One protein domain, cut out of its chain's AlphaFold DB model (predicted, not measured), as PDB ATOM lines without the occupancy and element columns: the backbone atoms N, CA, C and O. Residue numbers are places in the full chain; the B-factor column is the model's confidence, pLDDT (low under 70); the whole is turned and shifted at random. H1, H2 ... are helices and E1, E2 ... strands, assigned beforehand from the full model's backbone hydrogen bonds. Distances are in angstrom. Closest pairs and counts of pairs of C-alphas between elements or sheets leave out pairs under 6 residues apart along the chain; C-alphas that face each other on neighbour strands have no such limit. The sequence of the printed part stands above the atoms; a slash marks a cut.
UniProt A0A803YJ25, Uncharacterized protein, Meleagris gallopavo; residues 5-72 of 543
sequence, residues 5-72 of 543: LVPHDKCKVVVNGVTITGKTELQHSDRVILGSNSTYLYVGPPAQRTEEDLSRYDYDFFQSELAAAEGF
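This is residues 5 to 72 of the 543 residues of an uncharacterized protein of Meleagris gallopavo (UniProt A0A803YJ25). Little regular structure is here: a small three-stranded sheet with one helix crossing one face, two layers, while residues 20 to 27 loop out on the side away from H1. E1, E2, E3, in sheet order, form a meander, each strand the antiparallel neighbour of the one before; H1 follows. The 68 printed residues, 24 in named elements, are mixed in class and compact: radius of gyration of the C-alphas 12.2 A, spans 35 by 26 by 18 A.

Start at E2, residues 30 to 34, in hairpins with E1, residues 13 to 15, and E3, residues 38 to 42. Within hydrogen-bond range are N 14 and O 33, 2.9 A, and N 40 and O 32, 2.8 A. H1, residues 59 to 69, is on the sheet, across the strands, 88 degrees from E1 on the local plane; its closest C-alpha pair with E2 is Phe 62 and Arg 31, 6.7 A. Every O i to N i+4 pair in H1 is within range.

Find C-alpha 13 at (-26.712, 52.249, 190.750), where E1 begins, 6.8 A long; E2 and E3 each span 12.8 A. H1 runs 15.6 A to C-alpha 69 at (-36.426, 60.992, 194.554).

The farthest C-alphas, Asp 9 and Glu 51, are 36.7 A apart. The printed part has no cut; links E1 to E2 and E3 to H1 are long. No printed residue is under 70 in pLDDT.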
ATOM      1  N   LEU A   5     -17.861  56.644 188.798       93.62
ATOM      2  CA  LEU A   5     -18.652  55.428 188.863       93.62
ATOM      3  C   LEU A   5     -19.396  55.231 187.537       93.62
ATOM      4  O   LEU A   5     -19.826  56.199 186.908       93.62
ATOM      5  N   VAL A   6     -19.480  53.983 187.077       92.94
ATOM      6  CA  VAL A   6     -20.152  53.596 185.830       92.94
ATOM      7  C   VAL A   6     -20.999  52.350 186.113       92.94
ATOM      8  O   VAL A   6     -20.430  51.367 186.591       92.94
ATOM      9  N   PRO A   7     -22.317  52.360 185.848       92.19
ATOM     10  CA  PRO A   7     -23.138  51.152 185.884       92.19
ATOM     11  C   PRO A   7     -22.635  50.108 184.878       92.19
ATOM     12  O   PRO A   7     -22.200  50.465 183.782       92.19
ATOM     13  N   HIS A   8     -22.713  48.826 185.235       88.94
ATOM     14  CA  HIS A   8     -22.395  47.710 184.341       88.94
ATOM     15  C   HIS A   8     -23.669  46.913 184.041       88.94
ATOM     16  O   HIS A   8     -24.431  46.603 184.955       88.94
ATOM     17  N   ASP A   9     -23.900  46.586 182.770       85.56
ATOM     18  CA  ASP A   9     -25.087  45.877 182.270       85.56
ATOM     19  C   ASP A   9     -26.423  46.385 182.857       85.56
ATOM     20  O   ASP A   9     -26.861  47.490 182.545       85.56
ATOM     21  N   LYS A  10     -27.082  45.563 183.685       80.50
ATOM     22  CA  LYS A  10     -28.380  45.838 184.320       80.50
ATOM     23  C   LYS A  10     -28.264  46.282 185.784       80.50
ATOM     24  O   LYS A  10     -29.285  46.426 186.449       80.50
ATOM     25  N   CYS A  11     -27.055  46.454 186.322       83.12
ATOM     26  CA  CYS A  11     -26.875  46.781 187.735       83.12
ATOM     27  C   CYS A  11     -27.438  48.174 188.053       83.12
ATOM     28  O   CYS A  11     -26.909  49.184 187.582       83.12
ATOM     29  N   LYS A  12     -28.475  48.228 188.901       86.31
ATOM     30  CA  LYS A  12     -29.005  49.475 189.465       86.31
ATOM     31  C   LYS A  12     -27.905  50.148 190.291       86.31
ATOM     32  O   LYS A  12     -27.356  49.544 191.216       86.31
ATOM     33  N   VAL A  13     -27.581  51.391 189.942       92.56
ATOM     34  CA  VAL A  13     -26.712  52.249 190.750       92.56
ATOM     35  C   VAL A  13     -27.379  53.595 190.953       92.56
ATOM     36  O   VAL A  13     -27.772  54.257 189.994       92.56
ATOM     37  N   VAL A  14     -27.471  54.002 192.212       93.06
ATOM     38  CA  VAL A  14     -28.025  55.284 192.638       93.06
ATOM     39  C   VAL A  14     -26.890  56.158 193.155       93.06
ATOM     40  O   VAL A  14     -26.036  55.686 193.905       93.06
ATOM     41  N   VAL A  15     -26.889  57.433 192.773       94.56
ATOM     42  CA  VAL A  15     -26.058  58.474 193.381       94.56
ATOM     43  C   VAL A  15     -26.981  59.609 193.813       94.56
ATOM     44  O   VAL A  15     -27.721  60.146 192.992       94.56
ATOM     45  N   ASN A  16     -26.937  59.974 195.093       93.12
ATOM     46  CA  ASN A  16     -27.700  61.082 195.676       93.12
ATOM     47  C   ASN A  16     -29.221  60.952 195.438       93.12
ATOM     48  O   ASN A  16     -29.864  61.874 194.937       93.12
ATOM     49  N   GLY A  17     -29.772  59.761 195.700       89.75
ATOM     50  CA  GLY A  17     -31.172  59.395 195.436       89.75
ATOM     51  C   GLY A  17     -31.527  59.133 193.963       89.75
ATOM     52  O   GLY A  17     -32.548  58.511 193.687       89.75
ATOM     53  N   VAL A  18     -30.689  59.531 193.000       91.12
ATOM     54  CA  VAL A  18     -30.990  59.425 191.561       91.12
ATOM     55  C   VAL A  18     -30.294  58.220 190.926       91.12
ATOM     56  O   VAL A  18     -29.078  58.058 191.034       91.12
ATOM     57  N   THR A  19     -31.048  57.375 190.214       91.44
ATOM     58  CA  THR A  19     -30.467  56.270 189.427       91.44
ATOM     59  C   THR A  19     -29.641  56.827 188.266       91.44
ATOM     60  O   THR A  19     -30.150  57.594 187.448       91.44
ATOM     61  N   ILE A  20     -28.372  56.426 188.168       93.38
ATOM     62  CA  ILE A  20     -27.469  56.837 187.088       93.38
ATOM     63  C   ILE A  20     -27.411  55.771 185.986       93.38
ATOM     64  O   ILE A  20     -27.441  54.576 186.254       93.38
ATOM     65  N   THR A  21     -27.295  56.209 184.730       90.94
ATOM     66  CA  THR A  21     -27.219  55.332 183.539       90.94
ATOM     67  C   THR A  21     -25.893  55.439 182.784       90.94
ATOM     68  O   THR A  21     -25.654  54.702 181.832       90.94
ATOM     69  N   GLY A  22     -25.019  56.361 183.191       91.62
ATOM     70  CA  GLY A  22     -23.753  56.651 182.527       91.62
ATOM     71  C   GLY A  22     -22.619  56.899 183.517       91.62
ATOM     72  O   GLY A  22     -22.752  56.673 184.718       91.62
ATOM     73  N   LYS A  23     -21.483  57.366 182.999       94.50
ATOM     74  CA  LYS A  23     -20.304  57.684 183.809       94.50
ATOM     75  C   LYS A  23     -20.512  58.974 184.609       94.50
ATOM     76  O   LYS A  23     -20.540  60.053 184.023       94.50
ATOM     77  N   THR A  24     -20.540  58.854 185.932       94.88
ATOM     78  CA  THR A  24     -20.713  59.964 186.881       94.88
ATOM     79  C   THR A  24     -19.417  60.192 187.664       94.88
ATOM     80  O   THR A  24     -18.781  59.232 188.095       94.88
ATOM     81  N   GLU A  25     -18.982  61.444 187.830       94.88
ATOM     82  CA  GLU A  25     -17.847  61.801 188.698       94.88
ATOM     83  C   GLU A  25     -18.349  62.055 190.123       94.88
ATOM     84  O   GLU A  25     -19.300  62.814 190.296       94.88
ATOM     85  N   LEU A  26     -17.732  61.408 191.118       94.38
ATOM     86  CA  LEU A  26     -18.166  61.477 192.513       94.38
ATOM     87  C   LEU A  26     -17.516  62.650 193.260       94.38
ATOM     88  O   LEU A  26     -16.303  62.878 193.161       94.38
ATOM     89  N   GLN A  27     -18.317  63.343 194.062       92.38
ATOM     90  CA  GLN A  27     -17.936  64.448 194.939       92.38
ATOM     91  C   GLN A  27     -18.002  64.029 196.410       92.38
ATOM     92  O   GLN A  27     -18.739  63.120 196.783       92.38
ATOM     93  N   HIS A  28     -17.208  64.670 197.271       92.12
ATOM     94  CA  HIS A  28     -17.231  64.373 198.705       92.12
ATOM     95  C   HIS A  28     -18.658  64.478 199.274       92.12
ATOM     96  O   HIS A  28     -19.379  65.414 198.945       92.12
ATOM     97  N   SER A  29     -19.030  63.507 200.113       91.75
ATOM     98  CA  SER A  29     -20.379  63.333 200.670       91.75
ATOM     99  C   SER A  29     -21.448  62.845 199.678       91.75
ATOM    100  O   SER A  29     -22.631  62.860 200.016       91.75
ATOM    101  N   ASP A  30     -21.080  62.341 198.493       93.56
ATOM    102  CA  ASP A  30     -22.022  61.608 197.635       93.56
ATOM    103  C   ASP A  30     -22.499  60.306 198.304       93.56
ATOM    104  O   ASP A  30     -21.696  59.498 198.787       93.56
ATOM    105  N   ARG A  31     -23.820  60.096 198.301       94.69
ATOM    106  CA  ARG A  31     -24.488  58.875 198.767       94.69
ATOM    107  C   ARG A  31     -24.616  57.926 197.583       94.69
ATOM    108  O   ARG A  31     -25.311  58.238 196.622       94.69
ATOM    109  N   VAL A  32     -23.958  56.774 197.639       95.06
ATOM    110  CA  VAL A  32     -23.991  55.758 196.580       95.06
ATOM    111  C   VAL A  32     -24.770  54.537 197.063       95.06
ATOM    112  O   VAL A  32     -24.500  54.039 198.154       95.06
ATOM    113  N   ILE A  33     -25.693  54.018 196.254       92.75
ATOM    114  CA  ILE A  33     -26.346  52.718 196.488       92.75
ATOM    115  C   ILE A  33     -26.024  51.800 195.311       92.75
ATOM    116  O   ILE A  33     -26.211  52.185 194.154       92.75
ATOM    117  N   LEU A  34     -25.513  50.605 195.607       90.75
ATOM    118  CA  LEU A  34     -25.166  49.572 194.632       90.75
ATOM    119  C   LEU A  34     -26.088  48.362 194.819       90.75
ATOM    120  O   LEU A  34     -26.132  47.778 195.903       90.75
ATOM    121  N   GLY A  35     -26.811  47.979 193.764       84.69
ATOM    122  CA  GLY A  35     -27.849  46.952 193.868       84.69
ATOM    123  C   GLY A  35     -28.984  47.381 194.804       84.69
ATOM    124  O   GLY A  35     -29.287  48.569 194.908       84.69
ATOM    125  N   SER A  36     -29.602  46.415 195.481       75.56
ATOM    126  CA  SER A  36     -30.786  46.625 196.326       75.56
ATOM    127  C   SER A  36     -30.448  47.306 197.661       75.56
ATOM    128  O   SER A  36     -31.063  48.308 198.016       75.56
ATOM    129  N   ASN A  37     -29.437  46.788 198.379       80.94
ATOM    130  CA  ASN A  37     -29.242  47.072 199.813       80.94
ATOM    131  C   ASN A  37     -27.854  47.621 200.205       80.94
ATOM    132  O   ASN A  37     -27.624  47.896 201.382       80.94
ATOM    133  N   SER A  38     -26.899  47.779 199.279       89.44
ATOM    134  CA  SER A  38     -25.525  48.181 199.644       89.44
ATOM    135  C   SER A  38     -25.302  49.693 199.521       89.44
ATOM    136  O   SER A  38     -25.045  50.209 198.433       89.44
ATOM    137  N   THR A  39     -25.384  50.403 200.649       92.19
ATOM    138  CA  THR A  39     -25.187  51.862 200.771       92.19
ATOM    139  C   THR A  39     -23.742  52.231 201.130       92.19
ATOM    140  O   THR A  39     -23.175  51.669 202.069       92.19
ATOM    141  N   TYR A  40     -23.166  53.230 200.458       94.12
ATOM    142  CA  TYR A  40     -21.801  53.719 200.676       94.12
ATOM    143  C   TYR A  40     -21.732  55.250 200.634       94.12
ATOM    144  O   TYR A  40     -22.186  55.872 199.675       94.12
ATOM    145  N   LEU A  41     -21.086  55.868 201.625       94.50
ATOM    146  CA  LEU A  41     -20.758  57.297 201.598       94.50
ATOM    147  C   LEU A  41     -19.383  57.507 200.946       94.50
ATOM    148  O   LEU A  41     -18.374  57.000 201.443       94.50
ATOM    149  N   TYR A  42     -19.308  58.269 199.853       93.50
ATOM    150  CA  TYR A  42     -18.030  58.546 199.198       93.50
ATOM    151  C   TYR A  42     -17.249  59.666 199.912       93.50
ATOM    152  O   TYR A  42     -17.520  60.867 199.801       93.50
ATOM    153  N   VAL A  43     -16.205  59.263 200.639       91.88
ATOM    154  CA  VAL A  43     -15.298  60.182 201.337       91.88
ATOM    155  C   VAL A  43     -14.135  60.582 200.424       91.88
ATOM    156  O   VAL A  43     -13.096  59.922 200.374       91.88
ATOM    157  N   GLY A  44     -14.303  61.707 199.728       89.19
ATOM    158  CA  GLY A  44     -13.273  62.311 198.879       89.19
ATOM    159  C   GLY A  44     -11.917  62.605 199.563       89.19
ATOM    160  O   GLY A  44     -11.769  62.522 200.792       89.19
ATOM    161  N   PRO A  45     -10.880  62.947 198.771       88.69
ATOM    162  CA  PRO A  45      -9.552  63.312 199.269       88.69
ATOM    163  C   PRO A  45      -9.594  64.535 200.208       88.69
ATOM    164  O   PRO A  45     -10.457  65.390 200.032       88.69
ATOM    165  N   PRO A  46      -8.641  64.685 201.153       87.31
ATOM    166  CA  PRO A  46      -8.672  65.741 202.176       87.31
ATOM    167  C   PRO A  46      -8.896  67.169 201.657       87.31
ATOM    168  O   PRO A  46      -9.603  67.936 202.292       87.31
ATOM    169  N   ALA A  47      -8.357  67.509 200.482       85.81
ATOM    170  CA  ALA A  47      -8.508  68.829 199.861       85.81
ATOM    171  C   ALA A  47      -9.928  69.147 199.335       85.81
ATOM    172  O   ALA A  47     -10.162  70.260 198.877       85.81
ATOM    173  N   GLN A  48     -10.849  68.178 199.349       83.38
ATOM    174  CA  GLN A  48     -12.253  68.328 198.943       83.38
ATOM    175  C   GLN A  48     -13.226  68.185 200.127       83.38
ATOM    176  O   GLN A  48     -14.434  68.155 199.910       83.38
ATOM    177  N   ARG A  49     -12.722  68.039 201.362       86.62
ATOM    178  CA  ARG A  49     -13.561  67.805 202.543       86.62
ATOM    179  C   ARG A  49     -14.074  69.109 203.137       86.62
ATOM    180  O   ARG A  49     -13.325  70.079 203.236       86.62
ATOM    181  N   THR A  50     -15.330  69.095 203.556       82.62
ATOM    182  CA  THR A  50     -15.987  70.147 204.339       82.62
ATOM    183  C   THR A  50     -15.987  69.760 205.824       82.62
ATOM    184  O   THR A  50     -15.748  68.602 206.167       82.62
ATOM    185  N   GLU A  51     -16.265  70.705 206.729       81.06
ATOM    186  CA  GLU A  51     -16.544  70.410 208.150       81.06
ATOM    187  C   GLU A  51     -17.974  69.856 208.343       81.06
ATOM    188  O   GLU A  51     -18.694  70.232 209.265       81.06
ATOM    189  N   GLU A  52     -18.423  68.986 207.437       82.44
ATOM    190  CA  GLU A  52     -19.717  68.320 207.549       82.44
ATOM    191  C   GLU A  52     -19.658  67.159 208.539       82.44
ATOM    192  O   GLU A  52     -18.757  66.318 208.501       82.44
ATOM    193  N   ASP A  53     -20.676  67.076 209.394       83.62
ATOM    194  CA  ASP A  53     -20.901  65.900 210.221       83.62
ATOM    195  C   ASP A  53     -21.354  64.727 209.344       83.62
ATOM    196  O   ASP A  53     -22.511  64.637 208.927       83.62
ATOM    197  N   LEU A  54     -20.420  63.818 209.066       86.56
ATOM    198  CA  LEU A  54     -20.678  62.621 208.272       86.56
ATOM    199  C   LEU A  54     -21.537  61.582 209.018       86.56
ATOM    200  O   LEU A  54     -22.034  60.659 208.377       86.56
ATOM    201  N   SER A  55     -21.732  61.710 210.338       86.62
ATOM    202  CA  SER A  55     -22.521  60.748 211.127       86.62
ATOM    203  C   SER A  55     -24.027  60.825 210.859       86.62
ATOM    204  O   SER A  55     -24.736  59.856 211.113       86.62
ATOM    205  N   ARG A  56     -24.504  61.927 210.257       87.38
ATOM    206  CA  ARG A  56     -25.899  62.099 209.808       87.38
ATOM    207  C   ARG A  56     -26.313  61.172 208.659       87.38
ATOM    208  O   ARG A  56     -27.498  61.059 208.367       87.38
ATOM    209  N   TYR A  57     -25.342  60.588 207.958       90.25
ATOM    210  CA  TYR A  57     -25.553  59.782 206.758       90.25
ATOM    211  C   TYR A  57     -25.643  58.290 207.111       90.25
ATOM    212  O   TYR A  57     -24.774  57.498 206.740       90.25
ATOM    213  N   ASP A  58     -26.680  57.914 207.859       90.44
ATOM    214  CA  ASP A  58     -26.990  56.515 208.166       90.44
ATOM    215  C   ASP A  58     -27.790  55.831 207.038       90.44
ATOM    216  O   ASP A  58     -28.099  56.430 206.008       90.44
ATOM    217  N   TYR A  59     -28.107  54.543 207.199       89.62
ATOM    218  CA  TYR A  59     -28.854  53.790 206.186       89.62
ATOM    219  C   TYR A  59     -30.252  54.378 205.931       89.62
ATOM    220  O   TYR A  59     -30.659  54.519 204.777       89.62
ATOM    221  N   ASP A  60     -30.967  54.764 206.993       90.38
ATOM    222  CA  ASP A  60     -32.323  55.310 206.897       90.38
ATOM    223  C   ASP A  60     -32.307  56.673 206.165       90.38
ATOM    224  O   ASP A  60     -33.211  56.940 205.371       90.38
ATOM    225  N   PHE A  61     -31.243  57.482 206.297       90.62
ATOM    226  CA  PHE A  61     -31.029  58.689 205.487       90.62
ATOM    227  C   PHE A  61     -30.958  58.367 203.986       90.62
ATOM    228  O   PHE A  61     -31.669  58.990 203.195       90.62
ATOM    229  N   PHE A  62     -30.146  57.384 203.575       91.62
ATOM    230  CA  PHE A  62     -30.005  57.007 202.158       91.62
ATOM    231  C   PHE A  62     -31.336  56.518 201.572       91.62
ATOM    232  O   PHE A  62     -31.699  56.902 200.459       91.62
ATOM    233  N   GLN A  63     -32.085  55.707 202.327       91.00
ATOM    234  CA  GLN A  63     -33.402  55.236 201.895       91.00
ATOM    235  C   GLN A  63     -34.438  56.371 201.866       91.00
ATOM    236  O   GLN A  63     -35.279  56.401 200.969       91.00
ATOM    237  N   SER A  64     -34.356  57.343 202.782       89.56
ATOM    238  CA  SER A  64     -35.218  58.534 202.776       89.56
ATOM    239  C   SER A  64     -34.982  59.425 201.549       89.56
ATOM    240  O   SER A  64     -35.935  59.941 200.967       89.56
ATOM    241  N   GLU A  65     -33.726  59.550 201.110       90.44
ATOM    242  CA  GLU A  65     -33.328  60.316 199.928       90.44
ATOM    243  C   GLU A  65     -33.763  59.630 198.623       90.44
ATOM    244  O   GLU A  65     -34.295  60.290 197.728       90.44
ATOM    245  N   LEU A  66     -33.601  58.305 198.531       88.50
ATOM    246  CA  LEU A  66     -34.102  57.506 197.409       88.50
ATOM    247  C   LEU A  66     -35.637  57.561 197.321       88.50
ATOM    248  O   LEU A  66     -36.171  57.869 196.257       88.50
ATOM    249  N   ALA A  67     -36.349  57.370 198.435       88.06
ATOM    250  CA  ALA A  67     -37.806  57.484 198.468       88.06
ATOM    251  C   ALA A  67     -38.276  58.886 198.034       88.06
ATOM    252  O   ALA A  67     -39.179  59.013 197.205       88.06
ATOM    253  N   ALA A  68     -37.620  59.953 198.508       87.50
ATOM    254  CA  ALA A  68     -37.937  61.321 198.100       87.50
ATOM    255  C   ALA A  68     -37.733  61.555 196.589       87.50
ATOM    256  O   ALA A  68     -38.551  62.243 195.966       87.50
ATOM    257  N   ALA A  69     -36.697  60.951 195.992       85.75
ATOM    258  CA  ALA A  69     -36.426  60.992 194.554       85.75
ATOM    259  C   ALA A  69     -37.459  60.205 193.722       85.75
ATOM    260  O   ALA A  69     -37.869  60.679 192.663       85.75
ATOM    261  N   GLU A  70     -37.965  59.076 194.232       81.19
ATOM    262  CA  GLU A  70     -39.131  58.357 193.679       81.19
ATOM    263  C   GLU A  70     -40.459  59.113 193.893       81.19
ATOM    264  O   GLU A  70     -41.520  58.717 193.411       81.19
ATOM    265  N   GLY A  71     -40.406  60.263 194.567       77.25
ATOM    266  CA  GLY A  71     -41.531  61.161 194.774       77.25
ATOM    267  C   GLY A  71     -42.238  60.983 196.115       77.25
ATOM    268  O   GLY A  71     -43.221  61.686 196.349       77.25
ATOM    269  N   PHE A  72     -41.726  60.128 196.997       78.25
ATOM    270  CA  PHE A  72     -42.280  59.778 198.298       78.25
ATOM    271  C   PHE A  72     -41.500  60.449 199.444       78.25
ATOM    272  O   PHE A  72     -40.520  59.919 199.958       78.25
TER     273      PHE A  72